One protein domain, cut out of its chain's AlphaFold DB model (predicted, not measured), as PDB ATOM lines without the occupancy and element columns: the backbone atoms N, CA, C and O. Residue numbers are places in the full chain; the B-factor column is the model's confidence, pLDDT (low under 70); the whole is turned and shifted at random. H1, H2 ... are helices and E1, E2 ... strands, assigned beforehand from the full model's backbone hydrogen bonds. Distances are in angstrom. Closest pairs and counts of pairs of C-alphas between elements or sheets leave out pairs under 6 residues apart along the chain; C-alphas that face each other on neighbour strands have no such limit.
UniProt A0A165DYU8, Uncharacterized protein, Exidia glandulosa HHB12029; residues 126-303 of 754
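What this domain is: This is residues 126 to 303 of the 754 residues of an uncharacterized protein of Exidia glandulosa HHB12029 (UniProt A0A165DYU8). Two long helices, H3 and H6, lie side by side as the core, with H1 packed on the last part of H3 and H2 set aslant on both. The small hairpin E1 E2 lies at the end away from H1, H4 and H5 pack on H6, and H7 packs on H4. The 178 printed residues, mostly helix by class, hold H1, H2, E1, E2, H3, H4, H5, H6 and H7 in that order; the sheet E1 - E2 is antiparallel. The whole is compact, with a radius of gyration of the C-alphas of 17.2 A and spans of 63 by 42 by 24 A.

How they stand to each other: H1, residues 126 to 141, touches H2, residues 169 to 178; the closest C-alphas are those of Tyr 139 and Leu 169, 5.3 A. H1 touches the hub H3, residues 201 to 222, at a shallow tilt of 10 degrees, opposite ways, closest at C-alphas 135 and 217, 6.9 A. E1, residues 186 to 188, and E2, residues 197 to 199, form a hairpin, with N 187 and O 198 2.8 A apart, within hydrogen-bond range. H3 touches H6, residues 253 to 277, at a shallow tilt of 27 degrees, the same way, closest at C-alphas 218 and 274, 5.7 A. H2 touches H6 at a steep tilt of 41 degrees, closest at C-alphas 177 and 268, 6.4 A. H4, residues 238 to 242, touches H6 and also H7, residues 295 to 303, closest at C-alphas 242 and 263, 4.6 A, and 241 and 297, 5.3 A. H5, residues 244 to 247, touches H6, closest at C-alphas 246 and 260, 6.6 A. Every O i to N i+4 pair is within hydrogen-bond range in H1, H2, H3, H4 and H6, and 3 of 5 in H7; H5 is too short for one.

Where its parts are: H1 begins at C-alpha 126 (176.970, 145.841, 156.850) and is 22.0 A long. H3 is 30.8 A and H6 36.1 A, from C-alpha 253 (173.350, 150.471, 105.821). H7 ends at C-alpha 303 (170.614, 129.725, 125.147).

The domain as a whole: The C-alphas farthest apart, of Ala 126 and Ser 193, are 63.5 A apart. The printed part has no cut; the links H1 to H2, H3 to H4 and H6 to H7 are long. Residues 189 to 194 and 294 to 303 have pLDDT under 70.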
ATOM      1  N   ALA A 126     175.629 145.266 156.807       72.38
ATOM      2  CA  ALA A 126     176.970 145.841 156.850       72.38
ATOM      3  C   ALA A 126     177.874 145.293 155.731       72.38
ATOM      4  O   ALA A 126     178.598 146.056 155.092       72.38
ATOM      5  N   GLN A 127     177.811 143.987 155.468       73.19
ATOM      6  CA  GLN A 127     178.506 143.329 154.363       73.19
ATOM      7  C   GLN A 127     177.929 143.759 153.004       73.19
ATOM      8  O   GLN A 127     178.691 144.045 152.078       73.19
ATOM      9  N   ASP A 128     176.607 143.884 152.901       76.62
ATOM     10  CA  ASP A 128     175.887 144.311 151.699       76.62
ATOM     11  C   ASP A 128     176.250 145.767 151.350       76.62
ATOM     12  O   ASP A 128     176.630 146.074 150.218       76.62
ATOM     13  N   ALA A 129     176.274 146.661 152.348       77.12
ATOM     14  CA  ALA A 129     176.711 148.049 152.195       77.12
ATOM     15  C   ALA A 129     178.191 148.175 151.785       77.12
ATOM     16  O   ALA A 129     178.521 148.988 150.918       77.12
ATOM     17  N   ILE A 130     179.089 147.361 152.358       76.06
ATOM     18  CA  ILE A 130     180.506 147.302 151.952       76.06
ATOM     19  C   ILE A 130     180.628 146.843 150.490       76.06
ATOM     20  O   ILE A 130     181.396 147.423 149.718       76.06
ATOM     21  N   THR A 131     179.840 145.843 150.097       89.06
ATOM     22  CA  THR A 131     179.851 145.256 148.752       89.06
ATOM     23  C   THR A 131     179.324 146.244 147.711       89.06
ATOM     24  O   THR A 131     180.002 146.530 146.722       89.06
ATOM     25  N   ARG A 132     178.181 146.883 147.978       91.81
ATOM     26  CA  ARG A 132     177.620 147.948 147.137       91.81
ATOM     27  C   ARG A 132     178.560 149.149 147.010       91.81
ATOM     28  O   ARG A 132     178.713 149.690 145.916       91.81
ATOM     29  N   ALA A 133     179.247 149.547 148.085       92.69
ATOM     30  CA  ALA A 133     180.248 150.615 148.027       92.69
ATOM     31  C   ALA A 133     181.458 150.250 147.141       92.69
ATOM     32  O   ALA A 133     182.025 151.130 146.485       92.69
ATOM     33  N   ALA A 134     181.840 148.970 147.075       93.25
ATOM     34  CA  ALA A 134     182.874 148.485 146.163       93.25
ATOM     35  C   ALA A 134     182.409 148.498 144.692       93.25
ATOM     36  O   ALA A 134     183.139 149.007 143.839       93.25
ATOM     37  N   LEU A 135     181.182 148.045 144.407       93.50
ATOM     38  CA  LEU A 135     180.591 148.073 143.060       93.50
ATOM     39  C   LEU A 135     180.413 149.510 142.537       93.50
ATOM     40  O   LEU A 135     180.849 149.827 141.430       93.50
ATOM     41  N   LEU A 136     179.882 150.420 143.366       94.69
ATOM     42  CA  LEU A 136     179.809 151.857 143.063       94.69
ATOM     43  C   LEU A 136     181.194 152.444 142.751       94.69
ATOM     44  O   LEU A 136     181.348 153.235 141.818       94.69
ATOM     45  N   LYS A 137     182.227 152.044 143.504       93.19
ATOM     46  CA  LYS A 137     183.612 152.473 143.269       93.19
ATOM     47  C   LYS A 137     184.163 151.939 141.941       93.19
ATOM     48  O   LYS A 137     184.917 152.667 141.300       93.19
ATOM     49  N   GLN A 138     183.803 150.731 141.513       91.19
ATOM     50  CA  GLN A 138     184.190 150.203 140.199       91.19
ATOM     51  C   GLN A 138     183.471 150.963 139.070       91.19
ATOM     52  O   GLN A 138     184.145 151.567 138.233       91.19
ATOM     53  N   TYR A 139     182.135 151.055 139.111       93.38
ATOM     54  CA  TYR A 139     181.324 151.762 138.104       93.38
ATOM     55  C   TYR A 139     181.768 153.223 137.898       93.38
ATOM     56  O   TYR A 139     181.953 153.678 136.764       93.38
ATOM     57  N   ALA A 140     182.010 153.944 138.999       91.38
ATOM     58  CA  ALA A 140     182.314 155.373 138.984       91.38
ATOM     59  C   ALA A 140     183.814 155.731 138.982       91.38
ATOM     60  O   ALA A 140     184.131 156.914 138.858       91.38
ATOM     61  N   ARG A 141     184.754 154.782 139.148       83.75
ATOM     62  CA  ARG A 141     186.207 155.096 139.186       83.75
ATOM     63  C   ARG A 141     187.117 154.207 138.343       83.75
ATOM     64  O   ARG A 141     188.296 154.540 138.240       83.75
ATOM     65  N   GLU A 142     186.640 153.121 137.732       84.94
ATOM     66  CA  GLU A 142     187.495 152.336 136.833       84.94
ATOM     67  C   GLU A 142     187.663 153.037 135.475       84.94
ATOM     68  O   GLU A 142     186.911 152.825 134.515       84.94
ATOM     69  N   LEU A 143     188.677 153.906 135.426       87.94
ATOM     70  CA  LEU A 143     189.192 154.503 134.202       87.94
ATOM     71  C   LEU A 143     189.711 153.404 133.272       87.94
ATOM     72  O   LEU A 143     190.559 152.597 133.649       87.94
ATOM     73  N   SER A 144     189.226 153.408 132.036       87.25
ATOM     74  CA  SER A 144     189.774 152.609 130.943       87.25
ATOM     75  C   SER A 144     189.906 153.482 129.701       87.25
ATOM     76  O   SER A 144     189.192 154.481 129.564       87.25
ATOM     77  N   TYR A 145     190.816 153.113 128.803       88.00
ATOM     78  CA  TYR A 145     190.923 153.746 127.494       88.00
ATOM     79  C   TYR A 145     189.663 153.448 126.677       88.00
ATOM     80  O   TYR A 145     189.173 152.320 126.659       88.00
ATOM     81  N   THR A 146     189.126 154.469 126.014       81.94
ATOM     82  CA  THR A 146     187.892 154.357 125.218       81.94
ATOM     83  C   THR A 146     188.127 154.008 123.752       81.94
ATOM     84  O   THR A 146     187.176 153.673 123.054       81.94
ATOM     85  N   GLY A 147     189.357 154.157 123.246       82.00
ATOM     86  CA  GLY A 147     189.604 154.205 121.803       82.00
ATOM     87  C   GLY A 147     188.985 155.430 121.106       82.00
ATOM     88  O   GLY A 147     188.984 155.482 119.878       82.00
ATOM     89  N   LEU A 148     188.471 156.408 121.862       84.81
ATOM     90  CA  LEU A 148     187.961 157.688 121.371       84.81
ATOM     91  C   LEU A 148     188.917 158.827 121.735       84.81
ATOM     92  O   LEU A 148     189.714 158.718 122.667       84.81
ATOM     93  N   ARG A 149     188.791 159.937 121.015       86.50
ATOM     94  CA  ARG A 149     189.403 161.236 121.313       86.50
ATOM     95  C   ARG A 149     188.441 162.142 122.081       86.50
ATOM     96  O   ARG A 149     187.239 161.888 122.126       86.50
ATOM     97  N   ASP A 150     188.963 163.255 122.587       82.75
ATOM     98  CA  ASP A 150     188.186 164.313 123.253       82.75
ATOM     99  C   ASP A 150     187.100 164.943 122.351       82.75
ATOM    100  O   ASP A 150     186.116 165.481 122.853       82.75
ATOM    101  N   ASP A 151     187.247 164.857 121.022       81.88
ATOM    102  CA  ASP A 151     186.245 165.296 120.033       81.88
ATOM    103  C   ASP A 151     185.176 164.228 119.713       81.88
ATOM    104  O   ASP A 151     184.315 164.439 118.858       81.88
ATOM    105  N   GLY A 152     185.228 163.074 120.387       79.44
ATOM    106  CA  GLY A 152     184.338 161.936 120.169       79.44
ATOM    107  C   GLY A 152     184.663 161.092 118.934       79.44
ATOM    108  O   GLY A 152     183.934 160.142 118.659       79.44
ATOM    109  N   THR A 153     185.731 161.385 118.181       85.25
ATOM    110  CA  THR A 153     186.144 160.552 117.041       85.25
ATOM    111  C   THR A 153     186.914 159.309 117.488       85.25
ATOM    112  O   THR A 153     187.591 159.308 118.515       85.25
ATOM    113  N   LEU A 154     186.833 158.228 116.704       85.94
ATOM    114  CA  LEU A 154     187.627 157.016 116.928       85.94
ATOM    115  C   LEU A 154     189.114 157.295 116.682       85.94
ATOM    116  O   LEU A 154     189.499 157.748 115.601       85.94
ATOM    117  N   CYS A 155     189.954 156.934 117.648       86.06
ATOM    118  CA  CYS A 155     191.394 156.876 117.458       86.06
ATOM    119  C   CYS A 155     191.743 155.836 116.376       86.06
ATOM    120  O   CYS A 155     191.246 154.707 116.419       86.06
ATOM    121  N   PRO A 156     192.641 156.161 115.423       84.06
ATOM    122  CA  PRO A 156     193.338 155.152 114.632       84.06
ATOM    123  C   PRO A 156     193.930 154.051 115.522       84.06
ATOM    124  O   PRO A 156     194.399 154.340 116.624       84.06
ATOM    125  N   ARG A 157     193.951 152.803 115.032       75.88
ATOM    126  CA  ARG A 157     194.408 151.619 115.788       75.88
ATOM    127  C   ARG A 157     195.800 151.791 116.411       75.88
ATOM    128  O   ARG A 157     196.049 151.268 117.490       75.88
ATOM    129  N   ASP A 158     196.660 152.545 115.736       82.00
ATOM    130  CA  ASP A 158     198.067 152.748 116.086       82.00
ATOM    131  C   ASP A 158     198.311 154.064 116.863       82.00
ATOM    132  O   ASP A 158     199.448 154.522 116.973       82.00
ATOM    133  N   SER A 159     197.250 154.706 117.376       84.19
ATOM    134  CA  SER A 159     197.363 155.928 118.193       84.19
ATOM    135  C   SER A 159     197.981 155.630 119.557       84.19
ATOM    136  O   SER A 159     197.724 154.578 120.150       84.19
ATOM    137  N   SER A 160     198.732 156.587 120.103       87.81
ATOM    138  CA  SER A 160     199.294 156.467 121.447       87.81
ATOM    139  C   SER A 160     198.175 156.293 122.483       87.81
ATOM    140  O   SER A 160     197.119 156.913 122.342       87.81
ATOM    141  N   PRO A 161     198.382 155.539 123.579       85.88
ATOM    142  CA  PRO A 161     197.478 155.575 124.729       85.88
ATOM    143  C   PRO A 161     197.292 156.991 125.302       85.88
ATOM    144  O   PRO A 161     196.269 157.270 125.913       85.88
ATOM    145  N   ALA A 162     198.248 157.902 125.068       88.00
ATOM    146  CA  ALA A 162     198.128 159.317 125.426       88.00
ATOM    147  C   ALA A 162     197.155 160.113 124.529       88.00
ATOM    148  O   ALA A 162     196.691 161.170 124.945       88.00
ATOM    149  N   ASP A 163     196.829 159.612 123.330       86.56
ATOM    150  CA  ASP A 163     195.870 160.227 122.399       86.56
ATOM    151  C   ASP A 163     194.426 159.735 122.637       86.56
ATOM    152  O   ASP A 163     193.514 160.115 121.903       86.56
ATOM    153  N   GLN A 164     194.225 158.825 123.599       87.69
ATOM    154  CA  GLN A 164     192.948 158.169 123.878       87.69
ATOM    155  C   GLN A 164     192.328 158.715 125.166       87.69
ATOM    156  O   GLN A 164     192.924 158.629 126.241       87.69
ATOM    157  N   LEU A 165     191.085 159.189 125.072       89.75
ATOM    158  CA  LEU A 165     190.273 159.590 126.214       89.75
ATOM    159  C   LEU A 165     190.180 158.416 127.203       89.75
ATOM    160  O   LEU A 165     189.683 157.332 126.867       89.75
ATOM    161  N   THR A 166     190.630 158.642 128.436       90.44
ATOM    162  CA  THR A 166     190.374 157.733 129.557       90.44
ATOM    163  C   THR A 166     189.082 158.144 130.247       90.44
ATOM    164  O   THR A 166     188.887 159.309 130.581       90.44
ATOM    165  N   ALA A 167     188.182 157.184 130.445       92.19
ATOM    166  CA  ALA A 167     186.848 157.442 130.979       92.19
ATOM    167  C   ALA A 167     186.431 156.339 131.957       92.19
ATOM    168  O   ALA A 167     186.769 155.165 131.762       92.19
ATOM    169  N   THR A 168     185.681 156.699 132.999       94.19
ATOM    170  CA  THR A 168     185.068 155.744 133.941       94.19
ATOM    171  C   THR A 168     184.001 154.912 133.231       94.19
ATOM    172  O   THR A 168     183.515 155.320 132.176       94.19
ATOM    173  N   LEU A 169     183.601 153.752 133.763       94.31
ATOM    174  CA  LEU A 169     182.574 152.940 133.094       94.31
ATOM    175  C   LEU A 169     181.253 153.711 132.933       94.31
ATOM    176  O   LEU A 169     180.688 153.692 131.844       94.31
ATOM    177  N   GLN A 170     180.834 154.473 133.948       94.88
ATOM    178  CA  GLN A 170     179.696 155.395 133.848       94.88
ATOM    179  C   GLN A 170     179.856 156.410 132.698       94.88
ATOM    180  O   GLN A 170     178.935 156.600 131.909       94.88
ATOM    181  N   GLN A 171     181.030 157.033 132.544       94.56
ATOM    182  CA  GLN A 171     181.288 157.957 131.429       94.56
ATOM    183  C   GLN A 171     181.266 157.245 130.068       94.56
ATOM    184  O   GLN A 171     180.728 157.796 129.111       94.56
ATOM    185  N   ARG A 172     181.794 156.015 129.971       93.81
ATOM    186  CA  ARG A 172     181.702 155.209 128.741       93.81
ATOM    187  C   ARG A 172     180.244 154.877 128.412       93.81
ATOM    188  O   ARG A 172     179.853 154.997 127.259       93.81
ATOM    189  N   VAL A 173     179.424 154.554 129.411       95.19
ATOM    190  CA  VAL A 173     177.975 154.356 129.254       95.19
ATOM    191  C   VAL A 173     177.278 155.626 128.748       95.19
ATOM    192  O   VAL A 173     176.491 155.525 127.811       95.19
ATOM    193  N   GLU A 174     177.577 156.814 129.282       94.50
ATOM    194  CA  GLU A 174     176.972 158.071 128.796       94.50
ATOM    195  C   GLU A 174     177.396 158.433 127.366       94.50
ATOM    196  O   GLU A 174     176.553 158.791 126.541       94.50
ATOM    197  N   ILE A 175     178.681 158.264 127.033       93.31
ATOM    198  CA  ILE A 175     179.172 158.406 125.654       93.31
ATOM    199  C   ILE A 175     178.372 157.491 124.721       93.31
ATOM    200  O   ILE A 175     177.912 157.931 123.670       93.31
ATOM    201  N   MET A 176     178.149 156.239 125.126       94.56
ATOM    202  CA  MET A 176     177.422 155.242 124.342       94.56
ATOM    203  C   MET A 176     175.926 155.559 124.229       94.56
ATOM    204  O   MET A 176     175.384 155.457 123.131       94.56
ATOM    205  N   ARG A 177     175.269 156.019 125.307       93.19
ATOM    206  CA  ARG A 177     173.884 156.536 125.296       93.19
ATOM    207  C   ARG A 177     173.727 157.650 124.250       93.19
ATOM    208  O   ARG A 177     172.784 157.625 123.461       93.19
ATOM    209  N   GLY A 178     174.678 158.586 124.208       93.69
ATOM    210  CA  GLY A 178     174.687 159.711 123.269       93.69
ATOM    211  C   GLY A 178     175.177 159.400 121.848       93.69
ATOM    212  O   GLY A 178     174.940 160.212 120.955       93.69
ATOM    213  N   LEU A 179     175.847 158.266 121.608       94.12
ATOM    214  CA  LEU A 179     176.625 158.045 120.384       94.12
ATOM    215  C   LEU A 179     175.738 157.962 119.121       94.12
ATOM    216  O   LEU A 179     174.923 157.036 118.997       94.12
ATOM    217  N   PRO A 180     175.903 158.869 118.138       95.12
ATOM    218  CA  PRO A 180     175.328 158.691 116.814       95.12
ATOM    219  C   PRO A 180     176.193 157.722 116.000       95.12
ATOM    220  O   PRO A 180     177.419 157.799 116.031       95.12
ATOM    221  N   LEU A 181     175.574 156.856 115.196       94.19
ATOM    222  CA  LEU A 181     176.290 156.241 114.076       94.19
ATOM    223  C   LEU A 181     176.738 157.356 113.116       94.19
ATOM    224  O   LEU A 181     175.930 158.201 112.744       94.19
ATOM    225  N   LEU A 182     178.004 157.362 112.707       94.00
ATOM    226  CA  LEU A 182     178.546 158.312 111.732       94.00
ATOM    227  C   LEU A 182     179.108 157.558 110.523       94.00
ATOM    228  O   LEU A 182     179.574 156.429 110.657       94.00
ATOM    229  N   GLU A 183     179.137 158.200 109.352       91.00
ATOM    230  CA  GLU A 183     179.834 157.683 108.158       91.00
ATOM    231  C   GLU A 183     181.313 157.372 108.465       91.00
ATOM    232  O   GLU A 183     181.851 156.359 108.028       91.00
ATOM    233  N   SER A 184     181.944 158.171 109.332       92.12
ATOM    234  CA  SER A 184     183.308 157.949 109.823       92.12
ATOM    235  C   SER A 184     183.489 156.674 110.660       92.12
ATOM    236  O   SER A 184     184.634 156.264 110.854       92.12
ATOM    237  N   TYR A 185     182.415 156.028 111.129       93.88
ATOM    238  CA  TYR A 185     182.447 154.775 111.903       93.88
ATOM    239  C   TYR A 185     182.220 153.524 111.044       93.88
ATOM    240  O   TYR A 185     182.284 152.411 111.565       93.88
ATOM    241  N   ILE A 186     181.963 153.693 109.746       94.44
ATOM    242  CA  ILE A 186     181.672 152.605 108.813       94.44
ATOM    243  C   ILE A 186     182.907 152.346 107.937       94.44
ATOM    244  O   ILE A 186     183.576 153.280 107.491       94.44
ATOM    245  N   ASP A 187     183.217 151.073 107.711       91.12
ATOM    246  CA  ASP A 187     184.190 150.614 106.721       91.12
ATOM    247  C   ASP A 187     183.457 150.113 105.467       91.12
ATOM    248  O   ASP A 187     182.714 149.128 105.516       91.12
ATOM    249  N   ASP A 188     183.725 150.742 104.317       82.00
ATOM    250  CA  ASP A 188     183.336 150.251 102.984       82.00
ATOM    251  C   ASP A 188     184.258 149.090 102.555       82.00
ATOM    252  O   ASP A 188     185.049 149.185 101.607       82.00
ATOM    253  N   ALA A 189     184.199 147.986 103.302       56.81
ATOM    254  CA  ALA A 189     185.115 146.853 103.216       56.81
ATOM    255  C   ALA A 189     184.892 145.990 101.952       56.81
ATOM    256  O   ALA A 189     184.415 144.860 102.018       56.81
ATOM    257  N   GLY A 190     185.267 146.515 100.779       57.88
ATOM    258  CA  GLY A 190     185.159 145.811  99.499       57.88
ATOM    259  C   GLY A 190     186.218 146.223  98.460       57.88
ATOM    260  O   GLY A 190     186.261 147.389  98.036       57.88
ATOM    261  N   PRO A 191     187.060 145.280  97.984       49.66
ATOM    262  CA  PRO A 191     187.868 145.464  96.776       49.66
ATOM    263  C   PRO A 191     187.047 145.296  95.485       49.66
ATOM    264  O   PRO A 191     187.466 145.771  94.431       49.66
ATOM    265  N   TYR A 192     185.864 144.675  95.568       56.72
ATOM    266  CA  TYR A 192     184.921 144.481  94.462       56.72
ATOM    267  C   TYR A 192     183.635 145.293  94.680       56.72
ATOM    268  O   TYR A 192     183.366 145.767  95.780       56.72
ATOM    269  N   SER A 193     182.846 145.487  93.620       51.94
ATOM    270  CA  SER A 193     181.785 146.508  93.519       51.94
ATOM    271  C   SER A 193     180.503 146.257  94.335       51.94
ATOM    272  O   SER A 193     179.466 146.839  94.024       51.94
ATOM    273  N   ILE A 194     180.559 145.396  95.352       63.81
ATOM    274  CA  ILE A 194     179.491 145.150  96.327       63.81
ATOM    275  C   ILE A 194     180.123 145.303  97.717       63.81
ATOM    276  O   ILE A 194     180.463 144.333  98.388       63.81
ATOM    277  N   THR A 195     180.370 146.552  98.111       76.50
ATOM    278  CA  THR A 195     180.864 146.912  99.446       76.50
ATOM    279  C   THR A 195     179.733 146.742 100.458       76.50
ATOM    280  O   THR A 195     178.874 147.618 100.571       76.50
ATOM    281  N   ARG A 196     179.720 145.619 101.185       88.75
ATOM    282  CA  ARG A 196     178.863 145.452 102.365       88.75
ATOM    283  C   ARG A 196     179.379 146.362 103.490       88.75
ATOM    284  O   ARG A 196     180.538 146.196 103.878       88.75
ATOM    285  N   PRO A 197     178.590 147.325 104.002       92.81
ATOM    286  CA  PRO A 197     179.035 148.182 105.093       92.81
ATOM    287  C   PRO A 197     179.225 147.377 106.387       92.81
ATOM    288  O   PRO A 197     178.430 146.493 106.718       92.81
ATOM    289  N   ARG A 198     180.285 147.717 107.126       93.75
ATOM    290  CA  ARG A 198     180.685 147.118 108.408       93.75
ATOM    291  C   ARG A 198     180.989 148.228 109.416       93.75
ATOM    292  O   ARG A 198     181.449 149.290 109.009       93.75
ATOM    293  N   ILE A 199     180.780 148.010 110.715       94.56
ATOM    294  CA  ILE A 199     181.272 148.946 111.743       94.56
ATOM    295  C   ILE A 199     182.782 148.761 111.937       94.56
ATOM    296  O   ILE A 199     183.292 147.640 111.964       94.56
ATOM    297  N   LYS A 200     183.506 149.872 112.095       94.19
ATOM    298  CA  LYS A 200     184.946 149.874 112.375       94.19
ATOM    299  C   LYS A 200     185.272 149.082 113.630       94.19
ATOM    300  O   LYS A 200     184.686 149.313 114.685       94.19
ATOM    301  N   LEU A 201     186.289 148.227 113.538       89.25
ATOM    302  CA  LEU A 201     186.706 147.333 114.626       89.25
ATOM    303  C   LEU A 201     187.006 148.073 115.945       89.25
ATOM    304  O   LEU A 201     186.709 147.552 117.011       89.25
ATOM    305  N   ALA A 202     187.530 149.303 115.878       88.62
ATOM    306  CA  ALA A 202     187.760 150.143 117.058       88.62
ATOM    307  C   ALA A 202     186.464 150.501 117.813       88.62
ATOM    308  O   ALA A 202     186.477 150.605 119.035       88.62
ATOM    309  N   LEU A 203     185.340 150.653 117.103       93.50
ATOM    310  CA  LEU A 203     184.040 150.894 117.723       93.50
ATOM    311  C   LEU A 203     183.428 149.598 118.261       93.50
ATOM    312  O   LEU A 203     182.902 149.608 119.367       93.50
ATOM    313  N   VAL A 204     183.557 148.476 117.541       93.00
ATOM    314  CA  VAL A 204     183.136 147.156 118.055       93.00
ATOM    315  C   VAL A 204     183.839 146.854 119.388       93.00
ATOM    316  O   VAL A 204     183.170 146.565 120.375       93.00
ATOM    317  N   ALA A 205     185.155 147.081 119.466       88.19
ATOM    318  CA  ALA A 205     185.940 146.910 120.690       88.19
ATOM    319  C   ALA A 205     185.503 147.831 121.853       88.19
ATOM    320  O   ALA A 205     185.639 147.455 123.019       88.19
ATOM    321  N   LEU A 206     184.955 149.023 121.574       92.44
ATOM    322  CA  LEU A 206     184.361 149.890 122.602       92.44
ATOM    323  C   LEU A 206     183.022 149.329 123.113       92.44
ATOM    324  O   LEU A 206     182.803 149.311 124.326       92.44
ATOM    325  N   PHE A 207     182.154 148.832 122.223       94.88
ATOM    326  CA  PHE A 207     180.922 148.130 122.614       94.88
ATOM    327  C   PHE A 207     181.245 146.911 123.495       94.88
ATOM    328  O   PHE A 207     180.703 146.793 124.593       94.88
ATOM    329  N   GLU A 208     182.184 146.066 123.062       91.56
ATOM    330  CA  GLU A 208     182.670 144.897 123.806       91.56
ATOM    331  C   GLU A 208     183.281 145.285 125.166       91.56
ATOM    332  O   GLU A 208     182.942 144.684 126.182       91.56
ATOM    333  N   ASN A 209     184.130 146.322 125.236       92.38
ATOM    334  CA  ASN A 209     184.719 146.789 126.500       92.38
ATOM    335  C   ASN A 209     183.656 147.224 127.517       92.38
ATOM    336  O   ASN A 209     183.741 146.862 128.691       92.38
ATOM    337  N   VAL A 210     182.671 148.014 127.081       93.81
ATOM    338  CA  VAL A 210     181.597 148.494 127.960       93.81
ATOM    339  C   VAL A 210     180.733 147.325 128.417       93.81
ATOM    340  O   VAL A 210     180.455 147.211 129.609       93.81
ATOM    341  N   ALA A 211     180.372 146.422 127.510       93.88
ATOM    342  CA  ALA A 211     179.520 145.279 127.810       93.88
ATOM    343  C   ALA A 211     180.175 144.251 128.733       93.88
ATOM    344  O   ALA A 211     179.575 143.899 129.744       93.88
ATOM    345  N   ASN A 212     181.423 143.860 128.470       90.94
ATOM    346  CA  ASN A 212     182.179 142.937 129.323       90.94
ATOM    347  C   ASN A 212     182.321 143.454 130.761       90.94
ATOM    348  O   ASN A 212     182.379 142.669 131.706       90.94
ATOM    349  N   ARG A 213     182.372 144.780 130.953       92.88
ATOM    350  CA  ARG A 213     182.448 145.383 132.290       92.88
ATOM    351  C   ARG A 213     181.089 145.638 132.932       92.88
ATOM    352  O   ARG A 213     180.989 145.501 134.146       92.88
ATOM    353  N   LEU A 214     180.053 145.958 132.156       94.81
ATOM    354  CA  LEU A 214     178.678 145.997 132.657       94.81
ATOM    355  C   LEU A 214     178.213 144.616 133.123       94.81
ATOM    356  O   LEU A 214     177.655 144.508 134.204       94.81
ATOM    357  N   ASP A 215     178.487 143.575 132.340       93.06
ATOM    358  CA  ASP A 215     178.070 142.201 132.613       93.06
ATOM    359  C   ASP A 215     178.748 141.631 133.866       93.06
ATOM    360  O   ASP A 215     178.071 141.172 134.782       93.06
ATOM    361  N   ALA A 216     180.071 141.792 133.988       91.62
ATOM    362  CA  ALA A 216     180.809 141.390 135.186       91.62
ATOM    363  C   ALA A 216     180.341 142.127 136.460       91.62
ATOM    364  O   ALA A 216     180.282 141.526 137.535       91.62
ATOM    365  N   LEU A 217     179.985 143.416 136.358       94.44
ATOM    366  CA  LEU A 217     179.406 144.159 137.483       94.44
ATOM    367  C   LEU A 217     177.959 143.760 137.768       94.44
ATOM    368  O   LEU A 217     177.579 143.731 138.933       94.44
ATOM    369  N   LEU A 218     177.161 143.440 136.747       94.44
ATOM    370  CA  LEU A 218     175.777 143.008 136.912       94.44
ATOM    371  C   LEU A 218     175.705 141.620 137.551       94.44
ATOM    372  O   LEU A 218     174.940 141.449 138.491       94.44
ATOM    373  N   ALA A 219     176.533 140.668 137.116       91.19
ATOM    374  CA  ALA A 219     176.644 139.344 137.727       91.19
ATOM    375  C   ALA A 219     177.097 139.419 139.196       91.19
ATOM    376  O   ALA A 219     176.607 138.676 140.043       91.19
ATOM    377  N   HIS A 220     177.994 140.351 139.536       92.69
ATOM    378  CA  HIS A 220     178.353 140.590 140.934       92.69
ATOM    379  C   HIS A 220     177.226 141.308 141.701       92.69
ATOM    380  O   HIS A 220     176.967 140.979 142.859       92.69
ATOM    381  N   ALA A 221     176.538 142.274 141.090       93.12
ATOM    382  CA  ALA A 221     175.423 142.980 141.716       93.12
ATOM    383  C   ALA A 221     174.236 142.042 141.986       93.12
ATOM    384  O   ALA A 221     173.671 142.094 143.075       93.12
ATOM    385  N   SER A 222     173.901 141.142 141.059       92.00
ATOM    386  CA  SER A 222     172.752 140.239 141.176       92.00
ATOM    387  C   SER A 222     172.906 139.184 142.274       92.00
ATOM    388  O   SER A 222     171.928 138.807 142.904       92.00
ATOM    389  N   VAL A 223     174.135 138.763 142.579       91.19
ATOM    390  CA  VAL A 223     174.428 137.863 143.712       91.19
ATOM    391  C   VAL A 223     174.376 138.591 145.070       91.19
ATOM    392  O   VAL A 223     174.359 137.944 146.115       91.19
ATOM    393  N   THR A 224     174.383 139.931 145.088       91.06
ATOM    394  CA  THR A 224     174.646 140.729 146.308       91.06
ATOM    395  C   THR A 224     173.601 141.797 146.631       91.06
ATOM    396  O   THR A 224     173.665 142.398 147.701       91.06
ATOM    397  N   SER A 225     172.637 142.035 145.742       89.69
ATOM    398  CA  SER A 225     171.541 142.983 145.941       89.69
ATOM    399  C   SER A 225     170.219 142.221 146.072       89.69
ATOM    400  O   SER A 225     169.898 141.447 145.175       89.69
ATOM    401  N   PRO A 226     169.415 142.442 147.128       89.62
ATOM    402  CA  PRO A 226     168.108 141.797 147.278       89.62
ATOM    403  C   PRO A 226     167.044 142.346 146.307       89.62
ATOM    404  O   PRO A 226     165.924 141.856 146.298       89.62
ATOM    405  N   LEU A 227     167.379 143.364 145.504       90.00
ATOM    406  CA  LEU A 227     166.484 144.001 144.529       90.00
ATOM    407  C   LEU A 227     166.416 143.253 143.182       90.00
ATOM    408  O   LEU A 227     165.864 143.778 142.218       90.00
ATOM    409  N   THR A 228     167.003 142.057 143.070       88.69
ATOM    410  CA  THR A 228     166.979 141.271 141.824       88.69
ATOM    411  C   THR A 228     165.604 140.739 141.457       88.69
ATOM    412  O   THR A 228     165.297 140.668 140.271       88.69
ATOM    413  N   ASP A 229     164.779 140.394 142.445       88.38
ATOM    414  CA  ASP A 229     163.453 139.810 142.212       88.38
ATOM    415  C   ASP A 229     162.455 140.835 141.631       88.38
ATOM    416  O   ASP A 229     161.476 140.457 140.988       88.38
ATOM    417  N   ASP A 230     162.725 142.137 141.805       85.44
ATOM    418  CA  ASP A 230     161.892 143.245 141.314       85.44
ATOM    419  C   ASP A 230     162.162 143.621 139.840       85.44
ATOM    420  O   ASP A 230     161.433 144.435 139.265       85.44
ATOM    421  N   ILE A 231     163.212 143.076 139.207       87.81
ATOM    422  CA  ILE A 231     163.681 143.518 137.886       87.81
ATOM    423  C   ILE A 231     163.883 142.360 136.903       87.81
ATOM    424  O   ILE A 231     164.556 141.372 137.179       87.81
ATOM    425  N   ASN A 232     163.373 142.535 135.678       87.56
ATOM    426  CA  ASN A 232     163.734 141.686 134.542       87.56
ATOM    427  C   ASN A 232     165.206 141.930 134.177       87.56
ATOM    428  O   ASN A 232     165.515 142.813 133.371       87.56
ATOM    429  N   LEU A 233     166.113 141.176 134.800       88.69
ATOM    430  CA  LEU A 233     167.533 141.195 134.466       88.69
ATOM    431  C   LEU A 233     167.734 140.809 132.985       88.69
ATOM    432  O   LEU A 233     167.023 139.939 132.475       88.69
ATOM    433  N   PRO A 234     168.698 141.430 132.279       82.31
ATOM    434  CA  PRO A 234     169.062 141.018 130.929       82.31
ATOM    435  C   PRO A 234     169.501 139.549 130.915       82.31
ATOM    436  O   PRO A 234     170.142 139.065 131.848       82.31
ATOM    437  N   ILE A 235     169.155 138.854 129.830       79.25
ATOM    438  CA  ILE A 235     169.404 137.418 129.658       79.25
ATOM    439  C   ILE A 235     170.908 137.126 129.780       79.25
ATOM    440  O   ILE A 235     171.743 137.911 129.318       79.25
ATOM    441  N   VAL A 236     171.262 135.979 130.368       76.44
ATOM    442  CA  VAL A 236     172.649 135.493 130.403       76.44
ATOM    443  C   VAL A 236     173.212 135.480 128.978       76.44
ATOM    444  O   VAL A 236     172.544 135.042 128.043       76.44
ATOM    445  N   ASN A 237     174.431 135.992 128.794       79.00
ATOM    446  CA  ASN A 237     175.061 136.176 127.482       79.00
ATOM    447  C   ASN A 237     174.343 137.168 126.530       79.00
ATOM    448  O   ASN A 237     174.534 137.085 125.315       79.00
ATOM    449  N   TRP A 238     173.589 138.159 127.036       86.56
ATOM    450  CA  TRP A 238     172.964 139.235 126.230       86.56
ATOM    451  C   TRP A 238     173.921 139.911 125.230       86.56
ATOM    452  O   TRP A 238     173.481 140.408 124.195       86.56
ATOM    453  N   GLN A 239     175.228 139.905 125.504       85.06
ATOM    454  CA  GLN A 239     176.284 140.382 124.609       85.06
ATOM    455  C   GLN A 239     176.292 139.668 123.243       85.06
ATOM    456  O   GLN A 239     176.538 140.305 122.218       85.06
ATOM    457  N   LEU A 240     175.997 138.362 123.210       71.19
ATOM    458  CA  LEU A 240     175.947 137.566 121.979       71.19
ATOM    459  C   LEU A 240     174.788 138.014 121.083       71.19
ATOM    460  O   LEU A 240     174.951 138.139 119.874       71.19
ATOM    461  N   ALA A 241     173.637 138.331 121.681       75.00
ATOM    462  CA  ALA A 241     172.509 138.905 120.957       75.00
ATOM    463  C   ALA A 241     172.756 140.381 120.588       75.00
ATOM    464  O   ALA A 241     172.450 140.810 119.479       75.00
ATOM    465  N   GLY A 242     173.295 141.177 121.512       77.06
ATOM    466  CA  GLY A 242     173.383 142.626 121.367       77.06
ATOM    467  C   GLY A 242     174.560 143.131 120.532       77.06
ATOM    468  O   GLY A 242     174.401 144.136 119.848       77.06
ATOM    469  N   ILE A 243     175.735 142.499 120.610       85.44
ATOM    470  CA  ILE A 243     177.018 143.133 120.242       85.44
ATOM    471  C   ILE A 243     177.820 142.340 119.214       85.44
ATOM    472  O   ILE A 243     178.348 142.960 118.293       85.44
ATOM    473  N   VAL A 244     177.867 141.005 119.301       82.75
ATOM    474  CA  VAL A 244     178.542 140.165 118.286       82.75
ATOM    475  C   VAL A 244     178.107 140.516 116.848       82.75
ATOM    476  O   VAL A 244     178.995 140.677 116.001       82.75
ATOM    477  N   PRO A 245     176.812 140.782 116.559       88.44
ATOM    478  CA  PRO A 245     176.376 141.236 115.239       88.44
ATOM    479  C   PRO A 245     177.062 142.519 114.727       88.44
ATOM    480  O   PRO A 245     177.209 142.679 113.517       88.44
ATOM    481  N   LEU A 246     177.542 143.435 115.582       88.94
ATOM    482  CA  LEU A 246     178.254 144.649 115.130       88.94
ATOM    483  C   LEU A 246     179.550 144.334 114.369       88.94
ATOM    484  O   LEU A 246     180.021 145.157 113.581       88.94
ATOM    485  N   SER A 247     180.127 143.154 114.603       87.88
ATOM    486  CA  SER A 247     181.328 142.682 113.918       87.88
ATOM    487  C   SER A 247     181.064 142.203 112.480       87.88
ATOM    488  O   SER A 247     182.019 142.047 111.713       87.88
ATOM    489  N   GLU A 248     179.806 141.987 112.084       90.38
ATOM    490  CA  GLU A 248     179.428 141.368 110.808       90.38
ATOM    491  C   GLU A 248     179.346 142.354 109.624       90.38
ATOM    492  O   GLU A 248     179.423 143.574 109.776       90.38
ATOM    493  N   GLN A 249     179.216 141.813 108.407       90.81
ATOM    494  CA  GLN A 249     179.031 142.577 107.168       90.81
ATOM    495  C   GLN A 249     177.569 142.533 106.718       90.81
ATOM    496  O   GLN A 249     177.019 141.451 106.528       90.81
ATOM    497  N   TYR A 250     176.978 143.696 106.448       91.12
ATOM    498  CA  TYR A 250     175.537 143.819 106.211       91.12
ATOM    499  C   TYR A 250     175.178 144.040 104.745       91.12
ATOM    500  O   TYR A 250     175.921 144.685 104.009       91.12
ATOM    501  N   ASP A 251     174.002 143.571 104.321       89.88
ATOM    502  CA  ASP A 251     173.508 143.810 102.957       89.88
ATOM    503  C   ASP A 251     172.968 145.236 102.763       89.88
ATOM    504  O   ASP A 251     172.836 145.712 101.632       89.88
ATOM    505  N   SER A 252     172.701 145.974 103.849       92.25
ATOM    506  CA  SER A 252     172.377 147.398 103.760       92.25
ATOM    507  C   SER A 252     172.822 148.218 104.972       92.25
ATOM    508  O   SER A 252     172.817 147.760 106.112       92.25
ATOM    509  N   ILE A 253     173.088 149.506 104.741       91.06
ATOM    510  CA  ILE A 253     173.350 150.471 105.821       91.06
ATOM    511  C   ILE A 253     172.135 150.687 106.743       91.06
ATOM    512  O   ILE A 253     172.291 151.066 107.898       91.06
ATOM    513  N   THR A 254     170.916 150.423 106.257       93.00
ATOM    514  CA  THR A 254     169.687 150.494 107.073       93.00
ATOM    515  C   THR A 254     169.633 149.363 108.100       93.00
ATOM    516  O   THR A 254     169.145 149.556 109.209       93.00
ATOM    517  N   GLU A 255     170.164 148.197 107.742       92.12
ATOM    518  CA  GLU A 255     170.299 147.046 108.629       92.12
ATOM    519  C   GLU A 255     171.429 147.265 109.641       92.12
ATOM    520  O   GLU A 255     171.180 147.180 110.842       92.12
ATOM    521  N   LEU A 256     172.609 147.708 109.182       94.12
ATOM    522  CA  LEU A 256     173.721 148.110 110.053       94.12
ATOM    523  C   LEU A 256     173.290 149.155 111.096       94.12
ATOM    524  O   LEU A 256     173.591 149.017 112.277       94.12
ATOM    525  N   ALA A 257     172.539 150.181 110.680       94.50
ATOM    526  CA  ALA A 257     172.016 151.208 111.581       94.50
ATOM    527  C   ALA A 257     170.971 150.667 112.576       94.50
ATOM    528  O   ALA A 257     170.880 151.163 113.700       94.50
ATOM    529  N   ARG A 258     170.197 149.641 112.193       94.12
ATOM    530  CA  ARG A 258     169.246 148.969 113.089       94.12
ATOM    531  C   ARG A 258     169.978 148.147 114.154       94.12
ATOM    532  O   ARG A 258     169.631 148.266 115.326       94.12
ATOM    533  N   ILE A 259     171.001 147.382 113.769       93.81
ATOM    534  CA  ILE A 259     171.819 146.593 114.701       93.81
ATOM    535  C   ILE A 259     172.658 147.501 115.612       93.81
ATOM    536  O   ILE A 259     172.646 147.309 116.824       93.81
ATOM    537  N   PHE A 260     173.289 148.551 115.074       95.44
ATOM    538  CA  PHE A 260     173.984 149.568 115.875       95.44
ATOM    539  C   PHE A 260     173.075 150.162 116.954       95.44
ATOM    540  O   PHE A 260     173.459 150.260 118.121       95.44
ATOM    541  N   ARG A 261     171.843 150.528 116.572       95.00
ATOM    542  CA  ARG A 261     170.855 151.017 117.530       95.00
ATOM    543  C   ARG A 261     170.539 149.953 118.579       95.00
ATOM    544  O   ARG A 261     170.605 150.271 119.759       95.00
ATOM    545  N   GLN A 262     170.236 148.717 118.178       93.56
ATOM    546  CA  GLN A 262     169.929 147.629 119.111       93.56
ATOM    547  C   GLN A 262     171.051 147.403 120.134       93.56
ATOM    548  O   GLN A 262     170.763 147.343 121.327       93.56
ATOM    549  N   ALA A 263     172.308 147.332 119.700       94.75
ATOM    550  CA  ALA A 263     173.449 147.167 120.596       94.75
ATOM    551  C   ALA A 263     173.521 148.281 121.654       94.75
ATOM    552  O   ALA A 263     173.807 148.032 122.826       94.75
ATOM    553  N   ARG A 264     173.211 149.518 121.245       95.56
ATOM    554  CA  ARG A 264     173.162 150.680 122.135       95.56
ATOM    555  C   ARG A 264     171.978 150.621 123.102       95.56
ATOM    556  O   ARG A 264     172.170 150.906 124.279       95.56
ATOM    557  N   GLU A 265     170.782 150.240 122.644       94.56
ATOM    558  CA  GLU A 265     169.628 150.072 123.542       94.56
ATOM    559  C   GLU A 265     169.867 148.921 124.550       94.56
ATOM    560  O   GLU A 265     169.473 149.042 125.707       94.56
ATOM    561  N   TRP A 266     170.573 147.846 124.163       94.88
ATOM    562  CA  TRP A 266     170.983 146.766 125.077       94.88
ATOM    563  C   TRP A 266     171.935 147.273 126.160       94.88
ATOM    564  O   TRP A 266     171.664 147.087 127.343       94.88
ATOM    565  N   ILE A 267     173.008 147.976 125.775       95.38
ATOM    566  CA  ILE A 267     173.930 148.615 126.728       95.38
ATOM    567  C   ILE A 267     173.185 149.612 127.629       95.38
ATOM    568  O   ILE A 267     173.484 149.693 128.820       95.38
ATOM    569  N   TYR A 268     172.192 150.340 127.102       95.50
ATOM    570  CA  TYR A 268     171.384 151.252 127.906       95.50
ATOM    571  C   TYR A 268     170.537 150.512 128.950       95.50
ATOM    572  O   TYR A 268     170.599 150.879 130.122       95.50
ATOM    573  N   HIS A 269     169.809 149.464 128.551       95.25
ATOM    574  CA  HIS A 269     169.010 148.629 129.449       95.25
ATOM    575  C   HIS A 269     169.876 147.961 130.527       95.25
ATOM    576  O   HIS A 269     169.604 148.135 131.708       95.25
ATOM    577  N   VAL A 270     170.981 147.306 130.153       95.94
ATOM    578  CA  VAL A 270     171.897 146.648 131.106       95.94
ATOM    579  C   VAL A 270     172.481 147.656 132.103       95.94
ATOM    580  O   VAL A 270     172.495 147.401 133.307       95.94
ATOM    581  N   ALA A 271     172.930 148.825 131.630       96.44
ATOM    582  CA  ALA A 271     173.462 149.865 132.509       96.44
ATOM    583  C   ALA A 271     172.386 150.499 133.404       96.44
ATOM    584  O   ALA A 271     172.681 150.854 134.539       96.44
ATOM    585  N   ALA A 272     171.147 150.635 132.926       96.12
ATOM    586  CA  ALA A 272     170.028 151.108 133.734       96.12
ATOM    587  C   ALA A 272     169.627 150.085 134.813       96.12
ATOM    588  O   ALA A 272     169.372 150.481 135.947       96.12
ATOM    589  N   SER A 273     169.650 148.786 134.499       95.88
ATOM    590  CA  SER A 273     169.436 147.702 135.467       95.88
ATOM    591  C   SER A 273     170.535 147.670 136.535       95.88
ATOM    592  O   SER A 273     170.237 147.572 137.723       95.88
ATOM    593  N   LEU A 274     171.805 147.841 136.144       95.75
ATOM    594  CA  LEU A 274     172.918 147.984 137.091       95.75
ATOM    595  C   LEU A 274     172.786 149.260 137.943       95.75
ATOM    596  O   LEU A 274     173.007 149.218 139.150       95.75
ATOM    597  N   GLU A 275     172.393 150.390 137.348       96.12
ATOM    598  CA  GLU A 275     172.108 151.628 138.085       96.12
ATOM    599  C   GLU A 275     170.957 151.443 139.089       96.12
ATOM    600  O   GLU A 275     171.056 151.966 140.196       96.12
ATOM    601  N   PHE A 276     169.915 150.669 138.767       95.69
ATOM    602  CA  PHE A 276     168.841 150.320 139.705       95.69
ATOM    603  C   PHE A 276     169.337 149.441 140.864       95.69
ATOM    604  O   PHE A 276     169.120 149.798 142.020       95.69
ATOM    605  N   LEU A 277     170.088 148.362 140.596       94.38
ATOM    606  CA  LEU A 277     170.645 147.495 141.654       94.38
ATOM    607  C   LEU A 277     171.635 148.220 142.589       94.38
ATOM    608  O   LEU A 277     171.886 147.753 143.701       94.38
ATOM    609  N   LEU A 278     172.194 149.354 142.152       94.56
ATOM    610  CA  LEU A 278     173.048 150.246 142.945       94.56
ATOM    611  C   LEU A 278     172.275 151.426 143.588       94.56
ATOM    612  O   LEU A 278     172.885 152.237 144.293       94.56
ATOM    613  N   GLU A 279     170.956 151.509 143.373       95.25
ATOM    614  CA  GLU A 279     170.013 152.597 143.710       95.25
ATOM    615  C   GLU A 279     170.424 153.988 143.173       95.25
ATOM    616  O   GLU A 279     170.142 155.025 143.774       95.25
ATOM    617  N   LEU A 280     171.111 154.030 142.030       94.81
ATOM    618  CA  LEU A 280     171.404 155.259 141.280       94.81
ATOM    619  C   LEU A 280     170.229 155.706 140.388       94.81
ATOM    620  O   LEU A 280     170.239 156.825 139.877       94.81
ATOM    621  N   ARG A 281     169.238 154.829 140.184       96.06
ATOM    622  CA  ARG A 281     168.080 154.981 139.292       96.06
ATOM    623  C   ARG A 281     166.850 154.306 139.922       96.06
ATOM    624  O   ARG A 281     167.009 153.309 140.621       96.06
ATOM    625  N   ALA A 282     165.644 154.828 139.686       96.00
ATOM    626  CA  ALA A 282     164.396 154.183 140.109       96.00
ATOM    627  C   ALA A 282     163.972 153.068 139.134       96.00
ATOM    628  O   ALA A 282     164.333 153.111 137.959       96.00
ATOM    629  N   LEU A 283     163.170 152.097 139.586       95.00
ATOM    630  CA  LEU A 283     162.699 150.997 138.728       95.00
ATOM    631  C   LEU A 283     161.902 151.510 137.512       95.00
ATOM    632  O   LEU A 283     162.121 151.046 136.398       95.00
ATOM    633  N   ASP A 284     161.062 152.532 137.709       95.00
ATOM    634  CA  ASP A 284     160.272 153.180 136.648       95.00
ATOM    635  C   ASP A 284     161.131 153.877 135.566       95.00
ATOM    636  O   ASP A 284     160.659 154.111 134.453       95.00
ATOM    637  N   ASP A 285     162.394 154.202 135.875       95.25
ATOM    638  CA  ASP A 285     163.359 154.805 134.943       95.25
ATOM    639  C   ASP A 285     164.184 153.744 134.176       95.25
ATOM    640  O   ASP A 285     165.048 154.097 133.361       95.25
ATOM    641  N   VAL A 286     163.981 152.444 134.431       95.31
ATOM    642  CA  VAL A 286     164.642 151.355 133.692       95.31
ATOM    643  C   VAL A 286     163.874 151.092 132.386       95.31
ATOM    644  O   VAL A 286     162.691 150.756 132.423       95.31
ATOM    645  N   PRO A 287     164.506 151.220 131.202       95.00
ATOM    646  CA  PRO A 287     163.842 150.905 129.944       95.00
ATOM    647  C   PRO A 287     163.599 149.387 129.835       95.00
ATOM    648  O   PRO A 287     164.441 148.601 130.287       95.00
ATOM    649  N   PRO A 288     162.502 148.947 129.190       93.88
ATOM    650  CA  PRO A 288     162.278 147.529 128.927       93.88
ATOM    651  C   PRO A 288     163.403 146.947 128.047       93.88
ATOM    652  O   PRO A 288     163.995 147.686 127.249       93.88
ATOM    653  N   PRO A 289     163.698 145.637 128.154       92.19
ATOM    654  CA  PRO A 289     164.697 144.989 127.308       92.19
ATOM    655  C   PRO A 289     164.327 145.147 125.820       92.19
ATOM    656  O   PRO A 289     163.163 144.953 125.455       92.19
ATOM    657  N   PRO A 290     165.275 145.515 124.939       91.50
ATOM    658  CA  PRO A 290     164.971 145.803 123.541       91.50
ATOM    659  C   PRO A 290     164.713 144.519 122.741       91.50
ATOM    660  O   PRO A 290     165.563 143.630 122.691       91.50
ATOM    661  N   GLU A 291     163.569 144.452 122.050       87.38
ATOM    662  CA  GLU A 291     163.168 143.292 121.240       87.38
ATOM    663  C   GLU A 291     164.265 142.876 120.234       87.38
ATOM    664  O   GLU A 291     164.720 143.716 119.448       87.38
ATOM    665  N   PRO A 292     164.712 141.604 120.211       79.50
ATOM    666  CA  PRO A 292     165.725 141.134 119.265       79.50
ATOM    667  C   PRO A 292     165.233 141.250 117.815       79.50
ATOM    668  O   PRO A 292     164.206 140.691 117.437       79.50
ATOM    669  N   VAL A 293     165.995 141.966 116.983       70.44
ATOM    670  CA  VAL A 293     165.596 142.376 115.623       70.44
ATOM    671  C   VAL A 293     165.388 141.214 114.649       70.44
ATOM    672  O   VAL A 293     164.634 141.362 113.688       70.44
ATOM    673  N   ASN A 294     166.049 140.077 114.871       66.38
ATOM    674  CA  ASN A 294     166.031 138.921 113.976       66.38
ATOM    675  C   ASN A 294     165.751 137.621 114.741       66.38
ATOM    676  O   ASN A 294     166.267 137.408 115.835       66.38
ATOM    677  N   ALA A 295     165.049 136.676 114.107       51.59
ATOM    678  CA  ALA A 295     164.896 135.311 114.630       51.59
ATOM    679  C   ALA A 295     166.244 134.572 114.788       51.59
ATOM    680  O   ALA A 295     166.382 133.711 115.650       51.59
ATOM    681  N   LEU A 296     167.267 134.958 114.017       50.28
ATOM    682  CA  LEU A 296     168.647 134.494 114.212       50.28
ATOM    683  C   LEU A 296     169.236 134.958 115.557       50.28
ATOM    684  O   LEU A 296     169.959 134.201 116.188       50.28
ATOM    685  N   MET A 297     168.882 136.156 116.039       50.00
ATOM    686  CA  MET A 297     169.292 136.631 117.368       50.00
ATOM    687  C   MET A 297     168.538 135.925 118.494       50.00
ATOM    688  O   MET A 297     169.130 135.682 119.541       50.00
ATOM    689  N   TRP A 298     167.273 135.538 118.280       49.97
ATOM    690  CA  TRP A 298     166.575 134.642 119.211       49.97
ATOM    691  C   TRP A 298     167.338 133.327 119.397       49.97
ATOM    692  O   TRP A 298     167.443 132.880 120.527       49.97
ATOM    693  N   GLY A 299     167.949 132.772 118.343       52.72
ATOM    694  CA  GLY A 299     168.791 131.571 118.440       52.72
ATOM    695  C   GLY A 299     170.051 131.721 119.307       52.72
ATOM    696  O   GLY A 299     170.536 130.722 119.828       52.72
ATOM    697  N   TYR A 300     170.558 132.944 119.506       44.81
ATOM    698  CA  TYR A 300     171.635 133.230 120.467       44.81
ATOM    699  C   TYR A 300     171.094 133.579 121.864       44.81
ATOM    700  O   TYR A 300     171.711 133.230 122.864       44.81
ATOM    701  N   ALA A 301     169.942 134.253 121.947       40.03
ATOM    702  CA  ALA A 301     169.331 134.678 123.208       40.03
ATOM    703  C   ALA A 301     168.570 133.556 123.945       40.03
ATOM    704  O   ALA A 301     168.428 133.616 125.162       40.03
ATOM    705  N   SER A 302     168.085 132.528 123.242       42.72
ATOM    706  CA  SER A 302     167.366 131.400 123.852       42.72
ATOM    707  C   SER A 302     168.274 130.436 124.622       42.72
ATOM    708  O   SER A 302     167.770 129.611 125.373       42.72
ATOM    709  N   LEU A 303     169.599 130.558 124.483       44.34
ATOM    710  CA  LEU A 303     170.614 129.725 125.147       44.34
ATOM    711  C   LEU A 303     170.788 130.031 126.655       44.34
ATOM    712  O   LEU A 303     171.793 129.651 127.249       44.34
TER     713      LEU A 303